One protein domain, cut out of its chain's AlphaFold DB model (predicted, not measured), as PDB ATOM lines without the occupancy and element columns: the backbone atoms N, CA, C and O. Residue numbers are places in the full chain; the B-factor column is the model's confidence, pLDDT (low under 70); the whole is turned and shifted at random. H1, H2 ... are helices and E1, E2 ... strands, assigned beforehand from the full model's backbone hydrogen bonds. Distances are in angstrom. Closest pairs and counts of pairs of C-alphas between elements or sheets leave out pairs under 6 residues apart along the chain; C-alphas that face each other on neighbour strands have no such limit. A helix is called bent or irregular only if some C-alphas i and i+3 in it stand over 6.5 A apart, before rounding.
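This is residues 80 to 190 of the 471 residues of an uncharacterized protein of Candidatus Terrybacteria bacterium RIFCSPHIGHO2_01_FULL_48_17 (UniProt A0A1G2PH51). A small three-stranded sheet, E1, E4 and E5, with H2 over one face makes one end of an L-like shape, and a long, bent two-stranded ribbon, the hairpin of E2 and E3, reaches away from it as an arm that makes most of the length. The 111 printed residues have five named strands and then two named helices, in the order E1 E2 E3 E4 E5 H1 H2. The three-stranded sheet runs E1, E4, E5 and is antiparallel, as is the ribbon; the class is mixed, helices and strands. The whole is extended, with a radius of gyration of the C-alphas of 21.7 A, and spans 76 by 38 by 21 A, only just flat.

Start at C-alpha 80, (-48.696, 48.093, 26.329), where E1 begins; it covers residues 80 to 84, 13.0 A. E4 is residues 133 to 141, 26.1 A, and E5 is residues 144 to 152, 21.6 A, with a bend of 50 degrees at residue 148. For the ribbon, look at E2, residues 94 to 109, 36.3 A, which bends by 92 degrees at residue 98, and at E3, residues 115 to 129, 40.2 A, which bends by 56 degrees at residue 120. H1 is residues 157 to 160, 5.1 A. H2 is residues 178 to 188, 15.2 A, and ends with C-alpha 188 at (-45.373, 60.080, 20.255).

In the sheet, E4 is the inner strand. Beside it, E1 is antiparallel at 153 degrees, with N 83 and O 134 2.8 A apart, within hydrogen-bond range. E4 and E5 form a hairpin, antiparallel at 163 degrees; look for N 139 and O 146 at 2.9 A. H2 is on one face of this sheet, two layers in all, at a height over the sheet of 9.7 A. It lies over E4 and runs slantwise to the strands, at 55 degrees to E4 on the local plane; the closest C-alphas of E4 and H2, those of Phe 137 and Trp 180, are 7.0 A apart. H1 is only just not on the sheet, with 4 pairs of C-alphas within 10 A. The hairpin of E2 and E3 is antiparallel at 168 degrees, with N 102 and O 122 at 2.9 A; E2 is apart from E1, E4 and E5. In H2 every O i to N i+4 pair is within hydrogen-bond range, while H1 is too short for such a pair.

The two C-alphas farthest apart, those of Asp 112 and Gly 190, are 77.4 A apart. Residues 140 to 145 stand free, and so do residues 185 to 190, of which 185 to 188 belong to H2. The link from H1 to H2, residues 161 to 177, is long. The printed part has no cut, its mean pLDDT is 94.6, and no printed residue is under 70.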
ATOM      1  N   TRP A  80     -48.965  48.574  24.981       97.62
ATOM      2  CA  TRP A  80     -48.696  48.093  26.329       97.62
ATOM      3  C   TRP A  80     -49.972  47.468  26.878       97.62
ATOM      4  O   TRP A  80     -50.950  48.164  27.159       97.62
ATOM      5  N   GLU A  81     -49.945  46.152  27.030       97.62
ATOM      6  CA  GLU A  81     -51.029  45.366  27.597       97.62
ATOM      7  C   GLU A  81     -50.716  45.010  29.050       97.62
ATOM      8  O   GLU A  81     -49.589  44.641  29.392       97.62
ATOM      9  N   ARG A  82     -51.728  45.127  29.914       97.25
ATOM     10  CA  ARG A  82     -51.670  44.667  31.303       97.25
ATOM     11  C   ARG A  82     -52.580  43.462  31.455       97.25
ATOM     12  O   ARG A  82     -53.792  43.581  31.292       97.25
ATOM     13  N   ILE A  83     -51.983  42.328  31.783       97.00
ATOM     14  CA  ILE A  83     -52.648  41.046  31.958       97.00
ATOM     15  C   ILE A  83     -52.979  40.902  33.446       97.00
ATOM     16  O   ILE A  83     -52.058  40.751  34.251       97.00
ATOM     17  N   PRO A  84     -54.258  40.969  33.856       97.12
ATOM     18  CA  PRO A  84     -54.634  40.734  35.242       97.12
ATOM     19  C   PRO A  84     -54.424  39.260  35.594       97.12
ATOM     20  O   PRO A  84     -54.914  38.368  34.898       97.12
ATOM     21  N   CYS A  85     -53.721  38.996  36.691       96.69
ATOM     22  CA  CYS A  85     -53.428  37.638  37.120       96.69
ATOM     23  C   CYS A  85     -54.517  37.085  38.040       96.69
ATOM     24  O   CYS A  85     -55.090  37.786  38.876       96.69
ATOM     25  N   SER A  86     -54.763  35.785  37.924       96.38
ATOM     26  CA  SER A  86     -55.599  35.017  38.844       96.38
ATOM     27  C   SER A  86     -54.935  33.679  39.145       96.38
ATOM     28  O   SER A  86     -54.038  33.256  38.422       96.38
ATOM     29  N   ARG A  87     -55.385  33.001  40.204       95.31
ATOM     30  CA  ARG A  87     -54.980  31.615  40.479       95.31
ATOM     31  C   ARG A  87     -55.377  30.717  39.302       95.31
ATOM     32  O   ARG A  87     -56.501  30.853  38.820       95.31
ATOM     33  N   ASP A  88     -54.468  29.838  38.880       93.75
ATOM     34  CA  ASP A  88     -54.593  28.978  37.692       93.75
ATOM     35  C   ASP A  88     -54.968  29.785  36.427       93.75
ATOM     36  O   ASP A  88     -55.822  29.385  35.633       93.75
ATOM     37  N   GLY A  89     -54.418  30.997  36.325       92.88
ATOM     38  CA  GLY A  89     -54.872  32.050  35.424       92.88
ATOM     39  C   GLY A  89     -53.983  32.266  34.195       92.88
ATOM     40  O   GLY A  89     -53.249  31.375  33.781       92.88
ATOM     41  N   PRO A  90     -54.062  33.460  33.579       92.88
ATOM     42  CA  PRO A  90     -53.362  33.762  32.328       92.88
ATOM     43  C   PRO A  90     -51.890  34.176  32.501       92.88
ATOM     44  O   PRO A  90     -51.220  34.434  31.505       92.88
ATOM     45  N   CYS A  91     -51.393  34.306  33.733       94.88
ATOM     46  CA  CYS A  91     -50.045  34.809  33.995       94.88
ATOM     47  C   CYS A  91     -49.004  33.693  33.925       94.88
ATOM     48  O   CYS A  91     -49.262  32.562  34.316       94.88
ATOM     49  N   ALA A  92     -47.814  34.010  33.421       95.25
ATOM     50  CA  ALA A  92     -46.778  33.012  33.166       95.25
ATOM     51  C   ALA A  92     -45.793  32.862  34.335       95.25
ATOM     52  O   ALA A  92     -45.087  31.855  34.438       95.25
ATOM     53  N   ARG A  93     -45.665  33.878  35.197       94.94
ATOM     54  CA  ARG A  93     -44.735  33.885  36.332       94.94
ATOM     55  C   ARG A  93     -45.468  33.447  37.587       94.94
ATOM     56  O   ARG A  93     -45.986  34.256  38.356       94.94
ATOM     57  N   GLU A  94     -45.436  32.143  37.813       95.88
ATOM     58  CA  GLU A  94     -46.196  31.494  38.877       95.88
ATOM     59  C   GLU A  94     -45.307  30.716  39.860       95.88
ATOM     60  O   GLU A  94     -44.118  30.468  39.623       95.88
ATOM     61  N   TYR A  95     -45.898  30.343  40.993       94.56
ATOM     62  CA  TYR A  95     -45.353  29.432  41.989       94.56
ATOM     63  C   TYR A  95     -46.452  28.521  42.543       94.56
ATOM     64  O   TYR A  95     -47.626  28.897  42.590       94.56
ATOM     65  N   ASP A  96     -46.048  27.347  43.023       95.00
ATOM     66  CA  ASP A  96     -46.954  26.380  43.636       95.00
ATOM     67  C   ASP A  96     -47.517  26.925  44.959       95.00
ATOM     68  O   ASP A  96     -46.783  27.235  45.904       95.00
ATOM     69  N   CYS A  97     -48.839  27.036  45.042       91.69
ATOM     70  CA  CYS A  97     -49.564  27.509  46.214       91.69
ATOM     71  C   CYS A  97     -50.741  26.589  46.549       91.69
ATOM     72  O   CYS A  97     -51.115  25.737  45.754       91.69
ATOM     73  N   ASP A  98     -51.337  26.787  47.728       89.69
ATOM     74  CA  ASP A  98     -52.606  26.173  48.147       89.69
ATOM     75  C   ASP A  98     -52.726  24.676  47.801       89.69
ATOM     76  O   ASP A  98     -53.366  24.318  46.808       89.69
ATOM     77  N   PRO A  99     -52.129  23.780  48.607       92.44
ATOM     78  CA  PRO A  99     -52.231  22.354  48.348       92.44
ATOM     79  C   PRO A  99     -53.690  21.892  48.379       92.44
ATOM     80  O   PRO A  99     -54.456  22.254  49.277       92.44
ATOM     81  N   TRP A 100     -54.053  21.023  47.442       91.75
ATOM     82  CA  TRP A 100     -55.337  20.341  47.407       91.75
ATOM     83  C   TRP A 100     -55.140  18.843  47.164       91.75
ATOM     84  O   TRP A 100     -54.166  18.400  46.553       91.75
ATOM     85  N   ILE A 101     -56.059  18.041  47.699       92.25
ATOM     86  CA  ILE A 101     -55.987  16.584  47.589       92.25
ATOM     87  C   ILE A 101     -56.727  16.146  46.329       92.25
ATOM     88  O   ILE A 101     -57.949  16.260  46.245       92.25
ATOM     89  N   HIS A 102     -55.977  15.607  45.373       89.94
ATOM     90  CA  HIS A 102     -56.500  14.921  44.203       89.94
ATOM     91  C   HIS A 102     -56.432  13.409  44.429       89.94
ATOM     92  O   HIS A 102     -55.464  12.893  44.985       89.94
ATOM     93  N   ILE A 103     -57.443  12.671  43.983       91.38
ATOM     94  CA  ILE A 103     -57.424  11.211  44.054       91.38
ATOM     95  C   ILE A 103     -56.716  10.678  42.804       91.38
ATOM     96  O   ILE A 103     -57.283  10.674  41.714       91.38
ATOM     97  N   HIS A 104     -55.459  10.253  42.952       90.38
ATOM     98  CA  HIS A 104     -54.684   9.688  41.851       90.38
ATOM     99  C   HIS A 104     -55.001   8.201  41.697       90.38
ATOM    100  O   HIS A 104     -55.068   7.468  42.685       90.38
ATOM    101  N   THR A 105     -55.201   7.771  40.454       92.12
ATOM    102  CA  THR A 105     -55.403   6.366  40.106       92.12
ATOM    103  C   THR A 105     -54.283   5.958  39.167       92.12
ATOM    104  O   THR A 105     -54.233   6.435  38.035       92.12
ATOM    105  N   GLU A 106     -53.390   5.096  39.645       92.19
ATOM    106  CA  GLU A 106     -52.329   4.515  38.826       92.19
ATOM    107  C   GLU A 106     -52.649   3.051  38.534       92.19
ATOM    108  O   GLU A 106     -53.086   2.293  39.410       92.19
ATOM    109  N   THR A 107     -52.426   2.657  37.285       93.06
ATOM    110  CA  THR A 107     -52.567   1.276  36.838       93.06
ATOM    111  C   THR A 107     -51.176   0.729  36.571       93.06
ATOM    112  O   THR A 107     -50.449   1.277  35.743       93.06
ATOM    113  N   TYR A 108     -50.799  -0.339  37.269       90.06
ATOM    114  CA  TYR A 108     -49.511  -1.003  37.087       90.06
ATOM    115  C   TYR A 108     -49.709  -2.507  36.903       90.06
ATOM    116  O   TYR A 108     -50.658  -3.089  37.426       90.06
ATOM    117  N   THR A 109     -48.811  -3.141  36.157       91.88
ATOM    118  CA  THR A 109     -48.805  -4.595  35.968       91.88
ATOM    119  C   THR A 109     -47.751  -5.200  36.883       91.88
ATOM    120  O   THR A 109     -46.616  -4.721  36.910       91.88
ATOM    121  N   ASP A 110     -48.123  -6.211  37.662       88.56
ATOM    122  CA  ASP A 110     -47.183  -6.915  38.534       88.56
ATOM    123  C   ASP A 110     -46.249  -7.856  37.747       88.56
ATOM    124  O   ASP A 110     -46.351  -8.016  36.528       88.56
ATOM    125  N   SER A 111     -45.304  -8.483  38.454       83.88
ATOM    126  CA  SER A 111     -44.347  -9.432  37.869       83.88
ATOM    127  C   SER A 111     -44.990 -10.703  37.309       83.88
ATOM    128  O   SER A 111     -44.340 -11.409  36.539       83.88
ATOM    129  N   ASP A 112     -46.245 -10.977  37.664       87.19
ATOM    130  CA  ASP A 112     -47.004 -12.152  37.236       87.19
ATOM    131  C   ASP A 112     -47.932 -11.829  36.046       87.19
ATOM    132  O   ASP A 112     -48.668 -12.694  35.568       87.19
ATOM    133  N   GLY A 113     -47.880 -10.594  35.532       85.12
ATOM    134  CA  GLY A 113     -48.652 -10.139  34.377       85.12
ATOM    135  C   GLY A 113     -50.073  -9.673  34.705       85.12
ATOM    136  O   GLY A 113     -50.833  -9.374  33.783       85.12
ATOM    137  N   ASN A 114     -50.446  -9.570  35.985       90.00
ATOM    138  CA  ASN A 114     -51.764  -9.094  36.395       90.00
ATOM    139  C   ASN A 114     -51.780  -7.569  36.511       90.00
ATOM    140  O   ASN A 114     -50.886  -6.953  37.092       90.00
ATOM    141  N   THR A 115     -52.823  -6.948  35.965       88.75
ATOM    142  CA  THR A 115     -53.021  -5.499  36.045       88.75
ATOM    143  C   THR A 115     -53.729  -5.133  37.344       88.75
ATOM    144  O   THR A 115     -54.852  -5.571  37.588       88.75
ATOM    145  N   HIS A 116     -53.096  -4.284  38.148       90.06
ATOM    146  CA  HIS A 116     -53.649  -3.731  39.379       90.06
ATOM    147  C   HIS A 116     -53.925  -2.247  39.207       90.06
ATOM    148  O   HIS A 116     -53.193  -1.527  38.532       90.06
ATOM    149  N   THR A 117     -54.996  -1.778  39.835       90.88
ATOM    150  CA  THR A 117     -55.323  -0.356  39.919       90.88
ATOM    151  C   THR A 117     -55.273   0.050  41.379       90.88
ATOM    152  O   THR A 117     -55.984  -0.525  42.205       90.88
ATOM    153  N   ARG A 118     -54.432   1.029  41.708       91.00
ATOM    154  CA  ARG A 118     -54.372   1.602  43.050       91.00
ATOM    155  C   ARG A 118     -54.838   3.043  42.997       91.00
ATOM    156  O   ARG A 118     -54.358   3.840  42.198       91.00
ATOM    157  N   THR A 119     -55.735   3.371  43.915       91.56
ATOM    158  CA  THR A 119     -56.219   4.729  44.119       91.56
ATOM    159  C   THR A 119     -55.700   5.249  45.456       91.56
ATOM    160  O   THR A 119     -55.864   4.588  46.483       91.56
ATOM    161  N   TYR A 120     -55.046   6.408  45.459       91.44
ATOM    162  CA  TYR A 120     -54.524   7.029  46.679       91.44
ATOM    163  C   TYR A 120     -54.603   8.561  46.610       91.44
ATOM    164  O   TYR A 120     -54.572   9.137  45.520       91.44
ATOM    165  N   PRO A 121     -54.738   9.248  47.762       91.81
ATOM    166  CA  PRO A 121     -54.702  10.703  47.799       91.81
ATOM    167  C   PRO A 121     -53.299  11.199  47.433       91.81
ATOM    168  O   PRO A 121     -52.306  10.771  48.020       91.81
ATOM    169  N   HIS A 122     -53.229  12.123  46.482       91.38
ATOM    170  CA  HIS A 122     -52.012  12.787  46.043       91.38
ATOM    171  C   HIS A 122     -52.177  14.303  46.210       91.38
ATOM    172  O   HIS A 122     -53.234  14.857  45.902       91.38
ATOM    173  N   THR A 123     -51.154  14.977  46.739       93.06
ATOM    174  CA  THR A 123     -51.204  16.434  46.931       93.06
ATOM    175  C   THR A 123     -50.811  17.118  45.633       93.06
ATOM    176  O   THR A 123     -49.703  16.920  45.142       93.06
ATOM    177  N   HIS A 124     -51.720  17.917  45.092       92.06
ATOM    178  CA  HIS A 124     -51.457  18.836  43.994       92.06
ATOM    179  C   HIS A 124     -51.425  20.264  44.534       92.06
ATOM    180  O   HIS A 124     -51.941  20.535  45.617       92.06
ATOM    181  N   TYR A 125     -50.817  21.169  43.781       94.25
ATOM    182  CA  TYR A 125     -50.750  22.589  44.110       94.25
ATOM    183  C   TYR A 125     -51.430  23.384  43.002       94.25
ATOM    184  O   TYR A 125     -51.447  22.959  41.847       94.25
ATOM    185  N   HIS A 126     -52.038  24.501  43.377       94.62
ATOM    186  CA  HIS A 126     -52.492  25.505  42.427       94.62
ATOM    187  C   HIS A 126     -51.308  26.329  41.928       94.62
ATOM    188  O   HIS A 126     -50.340  26.541  42.665       94.62
ATOM    189  N   SER A 127     -51.433  26.871  40.723       95.25
ATOM    190  CA  SER A 127     -50.512  27.890  40.237       95.25
ATOM    191  C   SER A 127     -50.960  29.264  40.732       95.25
ATOM    192  O   SER A 127     -52.024  29.762  40.358       95.25
ATOM    193  N   CYS A 128     -50.166  29.897  41.594       96.44
ATOM    194  CA  CYS A 128     -50.380  31.290  41.976       96.44
ATOM    195  C   CYS A 128     -49.383  32.199  41.257       96.44
ATOM    196  O   CYS A 128     -48.186  31.918  41.292       96.44
ATOM    197  N   PRO A 129     -49.819  33.337  40.704       97.00
ATOM    198  CA  PRO A 129     -48.908  34.312  40.120       97.00
ATOM    199  C   PRO A 129     -48.057  34.982  41.211       97.00
ATOM    200  O   PRO A 129     -48.493  35.115  42.356       97.00
ATOM    201  N   TYR A 130     -46.848  35.441  40.880       96.69
ATOM    202  CA  TYR A 130     -46.044  36.247  41.812       96.69
ATOM    203  C   TYR A 130     -46.632  37.648  42.016       96.69
ATOM    204  O   TYR A 130     -46.571  38.193  43.125       96.69
ATOM    205  N   THR A 131     -47.225  38.224  40.969       97.31
ATOM    206  CA  THR A 131     -47.807  39.570  40.963       97.31
ATOM    207  C   THR A 131     -49.294  39.551  40.597       97.31
ATOM    208  O   THR A 131     -49.823  38.556  40.119       97.31
ATOM    209  N   THR A 132     -50.008  40.646  40.855       96.62
ATOM    210  CA  THR A 132     -51.426  40.818  40.498       96.62
ATOM    211  C   THR A 132     -51.640  41.087  39.015       96.62
ATOM    212  O   THR A 132     -52.758  40.962  38.525       96.62
ATOM    213  N   GLU A 133     -50.588  41.489  38.315       97.44
ATOM    214  CA  GLU A 133     -50.590  41.715  36.878       97.44
ATOM    215  C   GLU A 133     -49.212  41.418  36.284       97.44
ATOM    216  O   GLU A 133     -48.192  41.495  36.979       97.44
ATOM    217  N   GLU A 134     -49.202  41.112  34.994       97.81
ATOM    218  CA  GLU A 134     -48.019  41.027  34.141       97.81
ATOM    219  C   GLU A 134     -48.202  41.939  32.928       97.81
ATOM    220  O   GLU A 134     -49.324  42.273  32.548       97.81
ATOM    221  N   TRP A 135     -47.104  42.392  32.337       98.12
ATOM    222  CA  TRP A 135     -47.108  43.347  31.236       98.12
ATOM    223  C   TRP A 135     -46.525  42.729  29.971       98.12
ATOM    224  O   TRP A 135     -45.448  42.125  30.003       98.12
ATOM    225  N   THR A 136     -47.204  42.965  28.853       98.00
ATOM    226  CA  THR A 136     -46.719  42.635  27.513       98.00
ATOM    227  C   THR A 136     -46.582  43.924  26.709       98.00
ATOM    228  O   THR A 136     -47.454  44.796  26.721       98.00
ATOM    229  N   PHE A 137     -45.443  44.070  26.046       98.56
ATOM    230  CA  PHE A 137     -45.059  45.251  25.287       98.56
ATOM    231  C   PHE A 137     -44.841  44.860  23.835       98.56
ATOM    232  O   PHE A 137     -44.041  43.968  23.540       98.56
ATOM    233  N   GLY A 138     -45.495  45.570  22.927       98.31
ATOM    234  CA  GLY A 138     -45.341  45.345  21.499       98.31
ATOM    235  C   GLY A 138     -45.275  46.622  20.690       98.31
ATOM    236  O   GLY A 138     -45.569  47.715  21.175       98.31
ATOM    237  N   ILE A 139     -44.842  46.471  19.446       98.38
ATOM    238  CA  ILE A 139     -44.755  47.551  18.472       98.38
ATOM    239  C   ILE A 139     -45.417  47.077  17.180       98.38
ATOM    240  O   ILE A 139     -44.942  46.142  16.535       98.38
ATOM    241  N   ASP A 140     -46.493  47.750  16.787       97.75
ATOM    242  CA  ASP A 140     -47.038  47.656  15.437       97.75
ATOM    243  C   ASP A 140     -46.139  48.428  14.475       97.75
ATOM    244  O   ASP A 140     -45.762  49.577  14.729       97.75
ATOM    245  N   THR A 141     -45.842  47.826  13.330       97.31
ATOM    246  CA  THR A 141     -45.024  48.419  12.268       97.31
ATOM    247  C   THR A 141     -45.701  48.243  10.913       97.31
ATOM    248  O   THR A 141     -46.642  47.459  10.766       97.31
ATOM    249  N   THR A 142     -45.187  48.903   9.878       95.94
ATOM    250  CA  THR A 142     -45.636  48.658   8.496       95.94
ATOM    251  C   THR A 142     -45.328  47.239   7.997       95.94
ATOM    252  O   THR A 142     -45.867  46.839   6.967       95.94
ATOM    253  N   LEU A 143     -44.502  46.467   8.717       96.50
ATOM    254  CA  LEU A 143     -44.067  45.107   8.367       96.50
ATOM    255  C   LEU A 143     -44.651  44.014   9.294       96.50
ATOM    256  O   LEU A 143     -44.320  42.827   9.153       96.50
ATOM    257  N   GLY A 144     -45.527  44.400  10.228       96.19
ATOM    258  CA  GLY A 144     -46.188  43.521  11.199       96.19
ATOM    259  C   GLY A 144     -45.954  43.922  12.658       96.19
ATOM    260  O   GLY A 144     -45.330  44.943  12.944       96.19
ATOM    261  N   TYR A 145     -46.469  43.106  13.575       97.25
ATOM    262  CA  TYR A 145     -46.339  43.300  15.020       97.25
ATOM    263  C   TYR A 145     -45.076  42.623  15.565       97.25
ATOM    264  O   TYR A 145     -44.770  41.486  15.197       97.25
ATOM    265  N   TYR A 146     -44.367  43.313  16.457       97.69
ATOM    266  CA  TYR A 146     -43.181  42.814  17.150       97.69
ATOM    267  C   TYR A 146     -43.413  42.821  18.659       97.69
ATOM    268  O   TYR A 146     -43.580  43.886  19.253       97.69
ATOM    269  N   THR A 147     -43.369  41.647  19.289       97.75
ATOM    270  CA  THR A 147     -43.365  41.530  20.753       97.75
ATOM    271  C   THR A 147     -41.977  41.884  21.282       97.75
ATOM    272  O   THR A 147     -41.002  41.196  20.985       97.75
ATOM    273  N   ILE A 148     -41.887  42.959  22.062       97.88
ATOM    274  CA  ILE A 148     -40.630  43.453  22.642       97.88
ATOM    275  C   ILE A 148     -40.333  42.761  23.968       97.88
ATOM    276  O   ILE A 148     -39.199  42.394  24.270       97.88
ATOM    277  N   ALA A 149     -41.376  42.580  24.765       97.31
ATOM    278  CA  ALA A 149     -41.317  41.930  26.055       97.31
ATOM    279  C   ALA A 149     -42.665  41.282  26.331       97.31
ATOM    280  O   ALA A 149     -43.703  41.859  26.016       97.31
ATOM    281  N   ASP A 150     -42.635  40.097  26.922       97.00
ATOM    282  CA  ASP A 150     -43.830  39.315  27.196       97.00
ATOM    283  C   ASP A 150     -43.804  38.800  28.631       97.00
ATOM    284  O   ASP A 150     -42.758  38.331  29.105       97.00
ATOM    285  N   HIS A 151     -44.937  38.923  29.324       96.31
ATOM    286  CA  HIS A 151     -45.084  38.530  30.725       96.31
ATOM    287  C   HIS A 151     -43.976  39.100  31.640       96.31
ATOM    288  O   HIS A 151     -43.362  38.384  32.447       96.31
ATOM    289  N   TRP A 152     -43.654  40.387  31.466       97.50
ATOM    290  CA  TRP A 152     -42.756  41.123  32.362       97.50
ATOM    291  C   TRP A 152     -43.503  41.532  33.626       97.50
ATOM    292  O   TRP A 152     -44.689  41.850  33.593       97.50
ATOM    293  N   LEU A 153     -42.804  41.553  34.755       97.50
ATOM    294  CA  LEU A 153     -43.394  42.039  35.995       97.50
ATOM    295  C   LEU A 153     -43.479  43.579  35.995       97.50
ATOM    296  O   LEU A 153     -42.687  44.241  35.316       97.50
ATOM    297  N   PRO A 154     -44.378  44.181  36.792       96.75
ATOM    298  CA  PRO A 154     -44.428  45.630  36.980       96.75
ATOM    299  C   PRO A 154     -43.090  46.227  37.440       96.75
ATOM    300  O   PRO A 154     -42.282  45.536  38.046       96.75
ATOM    301  N   THR A 155     -42.860  47.529  37.227       94.44
ATOM    302  CA  THR A 155     -41.607  48.220  37.625       94.44
ATOM    303  C   THR A 155     -41.259  48.077  39.113       94.44
ATOM    304  O   THR A 155     -40.088  48.078  39.475       94.44
ATOM    305  N   ASP A 156     -42.267  47.944  39.977       93.94
ATOM    306  CA  ASP A 156     -42.101  47.589  41.390       93.94
ATOM    307  C   ASP A 156     -42.925  46.320  41.662       93.94
ATOM    308  O   ASP A 156     -44.093  46.421  42.067       93.94
ATOM    309  N   PRO A 157     -42.375  45.123  41.380       94.88
ATOM    310  CA  PRO A 157     -43.119  43.877  41.525       94.88
ATOM    311  C   PRO A 157     -43.571  43.632  42.966       94.88
ATOM    312  O   PRO A 157     -44.629  43.055  43.199       94.88
ATOM    313  N   ASP A 158     -42.799  44.110  43.946       93.25
ATOM    314  CA  ASP A 158     -43.080  43.895  45.361       93.25
ATOM    315  C   ASP A 158     -44.332  44.642  45.839       93.25
ATOM    316  O   ASP A 158     -45.069  44.132  46.687       93.25
ATOM    317  N   ARG A 159     -44.634  45.808  45.253       93.69
ATOM    318  CA  ARG A 159     -45.913  46.510  45.478       93.69
ATOM    319  C   ARG A 159     -47.113  45.841  44.822       93.69
ATOM    320  O   ARG A 159     -48.241  46.134  45.206       93.69
ATOM    321  N   HIS A 160     -46.871  44.960  43.858       94.75
ATOM    322  CA  HIS A 160     -47.901  44.255  43.104       94.75
ATOM    323  C   HIS A 160     -47.962  42.775  43.478       94.75
ATOM    324  O   HIS A 160     -48.495  41.990  42.707       94.75
ATOM    325  N   ARG A 161     -47.411  42.357  44.625       95.69
ATOM    326  CA  ARG A 161     -47.434  40.951  45.052       95.69
ATOM    327  C   ARG A 161     -48.853  40.399  45.073       95.69
ATOM    328  O   ARG A 161     -49.735  40.976  45.706       95.69
ATOM    329  N   TRP A 162     -49.034  39.216  44.493       94.88
ATOM    330  CA  TRP A 162     -50.282  38.464  44.632       94.88
ATOM    331  C   TRP A 162     -50.545  38.077  46.093       94.88
ATOM    332  O   TRP A 162     -51.663  38.193  46.595       94.88
ATOM    333  N   ARG A 163     -49.490  37.660  46.809       93.44
ATOM    334  CA  ARG A 163     -49.510  37.421  48.259       93.44
ATOM    335  C   ARG A 163     -48.394  38.177  48.947       93.44
ATOM    336  O   ARG A 163     -47.226  37.993  48.629       93.44
ATOM    337  N   PHE A 164     -48.746  38.935  49.981       89.94
ATOM    338  CA  PHE A 164     -47.785  39.729  50.747       89.94
ATOM    339  C   PHE A 164     -46.622  38.897  51.327       89.94
ATOM    340  O   PHE A 164     -45.486  39.374  51.378       89.94
ATOM    341  N   SER A 165     -46.897  37.651  51.729       90.56
ATOM    342  CA  SER A 165     -45.930  36.734  52.347       90.56
ATOM    343  C   SER A 165     -44.974  36.052  51.366       90.56
ATOM    344  O   SER A 165     -44.048  35.382  51.815       90.56
ATOM    345  N   VAL A 166     -45.197  36.172  50.055       92.12
ATOM    346  CA  VAL A 166     -44.353  35.548  49.028       92.12
ATOM    347  C   VAL A 166     -43.533  36.635  48.351       92.12
ATOM    348  O   VAL A 166     -44.073  37.592  47.801       92.12
ATOM    349  N   SER A 167     -42.211  36.512  48.426       91.69
ATOM    350  CA  SER A 167     -41.288  37.431  47.760       91.69
ATOM    351  C   SER A 167     -41.278  37.196  46.256       91.69
ATOM    352  O   SER A 167     -41.215  36.044  45.819       91.69
ATOM    353  N   VAL A 168     -41.239  38.270  45.472       94.44
ATOM    354  CA  VAL A 168     -41.043  38.168  44.028       94.44
ATOM    355  C   VAL A 168     -39.566  37.872  43.723       94.44
ATOM    356  O   VAL A 168     -38.687  38.569  44.234       94.44
ATOM    357  N   PRO A 169     -39.244  36.859  42.900       93.81
ATOM    358  CA  PRO A 169     -37.866  36.583  42.514       93.81
ATOM    359  C   PRO A 169     -37.250  37.741  41.717       93.81
ATOM    360  O   PRO A 169     -37.728  38.089  40.640       93.81
ATOM    361  N   SER A 170     -36.122  38.276  42.188       90.38
ATOM    362  CA  SER A 170     -35.428  39.417  41.563       90.38
ATOM    363  C   SER A 170     -34.866  39.145  40.163       90.38
ATOM    364  O   SER A 170     -34.571  40.078  39.425       90.38
ATOM    365  N   LYS A 171     -34.705  37.872  39.787       93.88
ATOM    366  CA  LYS A 171     -34.228  37.457  38.457       93.88
ATOM    367  C   LYS A 171     -35.286  37.580  37.356       93.88
ATOM    368  O   LYS A 171     -34.961  37.359  36.192       93.88
ATOM    369  N   LEU A 172     -36.550  37.814  37.716       93.88
ATOM    370  CA  LEU A 172     -37.623  37.935  36.737       93.88
ATOM    371  C   LEU A 172     -37.552  39.310  36.061       93.88
ATOM    372  O   LEU A 172     -37.350  40.315  36.748       93.88
ATOM    373  N   PRO A 173     -37.703  39.366  34.727       95.25
ATOM    374  CA  PRO A 173     -37.682  40.632  34.014       95.25
ATOM    375  C   PRO A 173     -38.838  41.513  34.496       95.25
ATOM    376  O   PRO A 173     -39.952  41.030  34.713       95.25
ATOM    377  N   SER A 174     -38.559  42.798  34.702       95.62
ATOM    378  CA  SER A 174     -39.515  43.744  35.273       95.62
ATOM    379  C   SER A 174     -39.339  45.149  34.710       95.62
ATOM    380  O   SER A 174     -38.261  45.521  34.244       95.62
ATOM    381  N   GLY A 175     -40.413  45.932  34.768       95.94
ATOM    382  CA  GLY A 175     -40.440  47.316  34.316       95.94
ATOM    383  C   GLY A 175     -40.719  47.482  32.826       95.94
ATOM    384  O   GLY A 175     -41.256  46.597  32.166       95.94
ATOM    385  N   ILE A 176     -40.407  48.670  32.313       97.62
ATOM    386  CA  ILE A 176     -40.638  49.037  30.914       97.62
ATOM    387  C   ILE A 176     -39.334  48.805  30.133       97.62
ATOM    388  O   ILE A 176     -38.312  49.383  30.513       97.62
ATOM    389  N   PRO A 177     -39.335  48.007  29.049       97.56
ATOM    390  CA  PRO A 177     -38.147  47.801  28.226       97.56
ATOM    391  C   PRO A 177     -37.654  49.101  27.580       97.56
ATOM    392  O   PRO A 177     -38.435  49.830  26.966       97.56
ATOM    393  N   GLU A 178     -36.343  49.353  27.639       97.25
ATOM    394  CA  GLU A 178     -35.716  50.567  27.088       97.25
ATOM    395  C   GLU A 178     -35.996  50.735  25.586       97.25
ATOM    396  O   GLU A 178     -36.353  51.821  25.129       97.25
ATOM    397  N   PHE A 179     -35.927  49.639  24.823       97.38
ATOM    398  CA  PHE A 179     -36.223  49.652  23.390       97.38
ATOM    399  C   PHE A 179     -37.663  50.096  23.096       97.38
ATOM    400  O   PHE A 179     -37.887  50.966  22.250       97.38
ATOM    401  N   TRP A 180     -38.640  49.541  23.825       98.31
ATOM    402  CA  TRP A 180     -40.049  49.918  23.681       98.31
ATOM    403  C   TRP A 180     -40.268  51.380  24.066       98.31
ATOM    404  O   TRP A 180     -40.958  52.107  23.356       98.31
ATOM    405  N   GLN A 181     -39.635  51.841  25.149       98.19
ATOM    406  CA  GLN A 181     -39.723  53.231  25.589       98.19
ATOM    407  C   GLN A 181     -39.164  54.197  24.536       98.19
ATOM    408  O   GLN A 181     -39.790  55.220  24.250       98.19
ATOM    409  N   ALA A 182     -38.024  53.867  23.923       97.94
ATOM    410  CA  ALA A 182     -37.423  54.668  22.861       97.94
ATOM    411  C   ALA A 182     -38.301  54.708  21.597       97.94
ATOM    412  O   ALA A 182     -38.462  55.772  20.997       97.94
ATOM    413  N   ALA A 183     -38.897  53.578  21.207       98.06
ATOM    414  CA  ALA A 183     -39.845  53.522  20.094       98.06
ATOM    415  C   ALA A 183     -41.114  54.327  20.382       98.06
ATOM    416  O   ALA A 183     -41.523  55.154  19.569       98.06
ATOM    417  N   LYS A 184     -41.694  54.173  21.577       98.38
ATOM    418  CA  LYS A 184     -42.844  54.966  22.009       98.38
ATOM    419  C   LYS A 184     -42.546  56.466  21.959       98.38
ATOM    420  O   LYS A 184     -43.345  57.215  21.408       98.38
ATOM    421  N   ALA A 185     -41.389  56.898  22.462       98.44
ATOM    422  CA  ALA A 185     -40.995  58.306  22.431       98.44
ATOM    423  C   ALA A 185     -40.902  58.858  20.995       98.44
ATOM    424  O   ALA A 185     -41.338  59.979  20.742       98.44
ATOM    425  N   ARG A 186     -40.380  58.070  20.043       97.31
ATOM    426  CA  ARG A 186     -40.337  58.434  18.615       97.31
ATOM    427  C   ARG A 186     -41.727  58.550  17.997       97.31
ATOM    428  O   ARG A 186     -42.012  59.531  17.312       97.31
ATOM    429  N   ILE A 187     -42.583  57.559  18.243       97.44
ATOM    430  CA  ILE A 187     -43.961  57.520  17.738       97.44
ATOM    431  C   ILE A 187     -44.761  58.707  18.287       97.44
ATOM    432  O   ILE A 187     -45.387  59.426  17.512       97.44
ATOM    433  N   ASP A 188     -44.685  58.962  19.596       97.00
ATOM    434  CA  ASP A 188     -45.373  60.080  20.255       97.00
ATOM    435  C   ASP A 188     -44.877  61.446  19.744       97.00
ATOM    436  O   ASP A 188     -45.651  62.397  19.657       97.00
ATOM    437  N   ALA A 189     -43.596  61.544  19.372       96.69
ATOM    438  CA  ALA A 189     -43.008  62.738  18.764       96.69
ATOM    439  C   ALA A 189     -43.328  62.890  17.261       96.69
ATOM    440  O   ALA A 189     -42.907  63.867  16.644       96.69
ATOM    441  N   GLY A 190     -44.055  61.943  16.658       95.88
ATOM    442  CA  GLY A 190     -44.420  61.972  15.240       95.88
ATOM    443  C   GLY A 190     -43.272  61.654  14.275       95.88
ATOM    444  O   GLY A 190     -43.406  61.909  13.081       95.88
TER     445      GLY A 190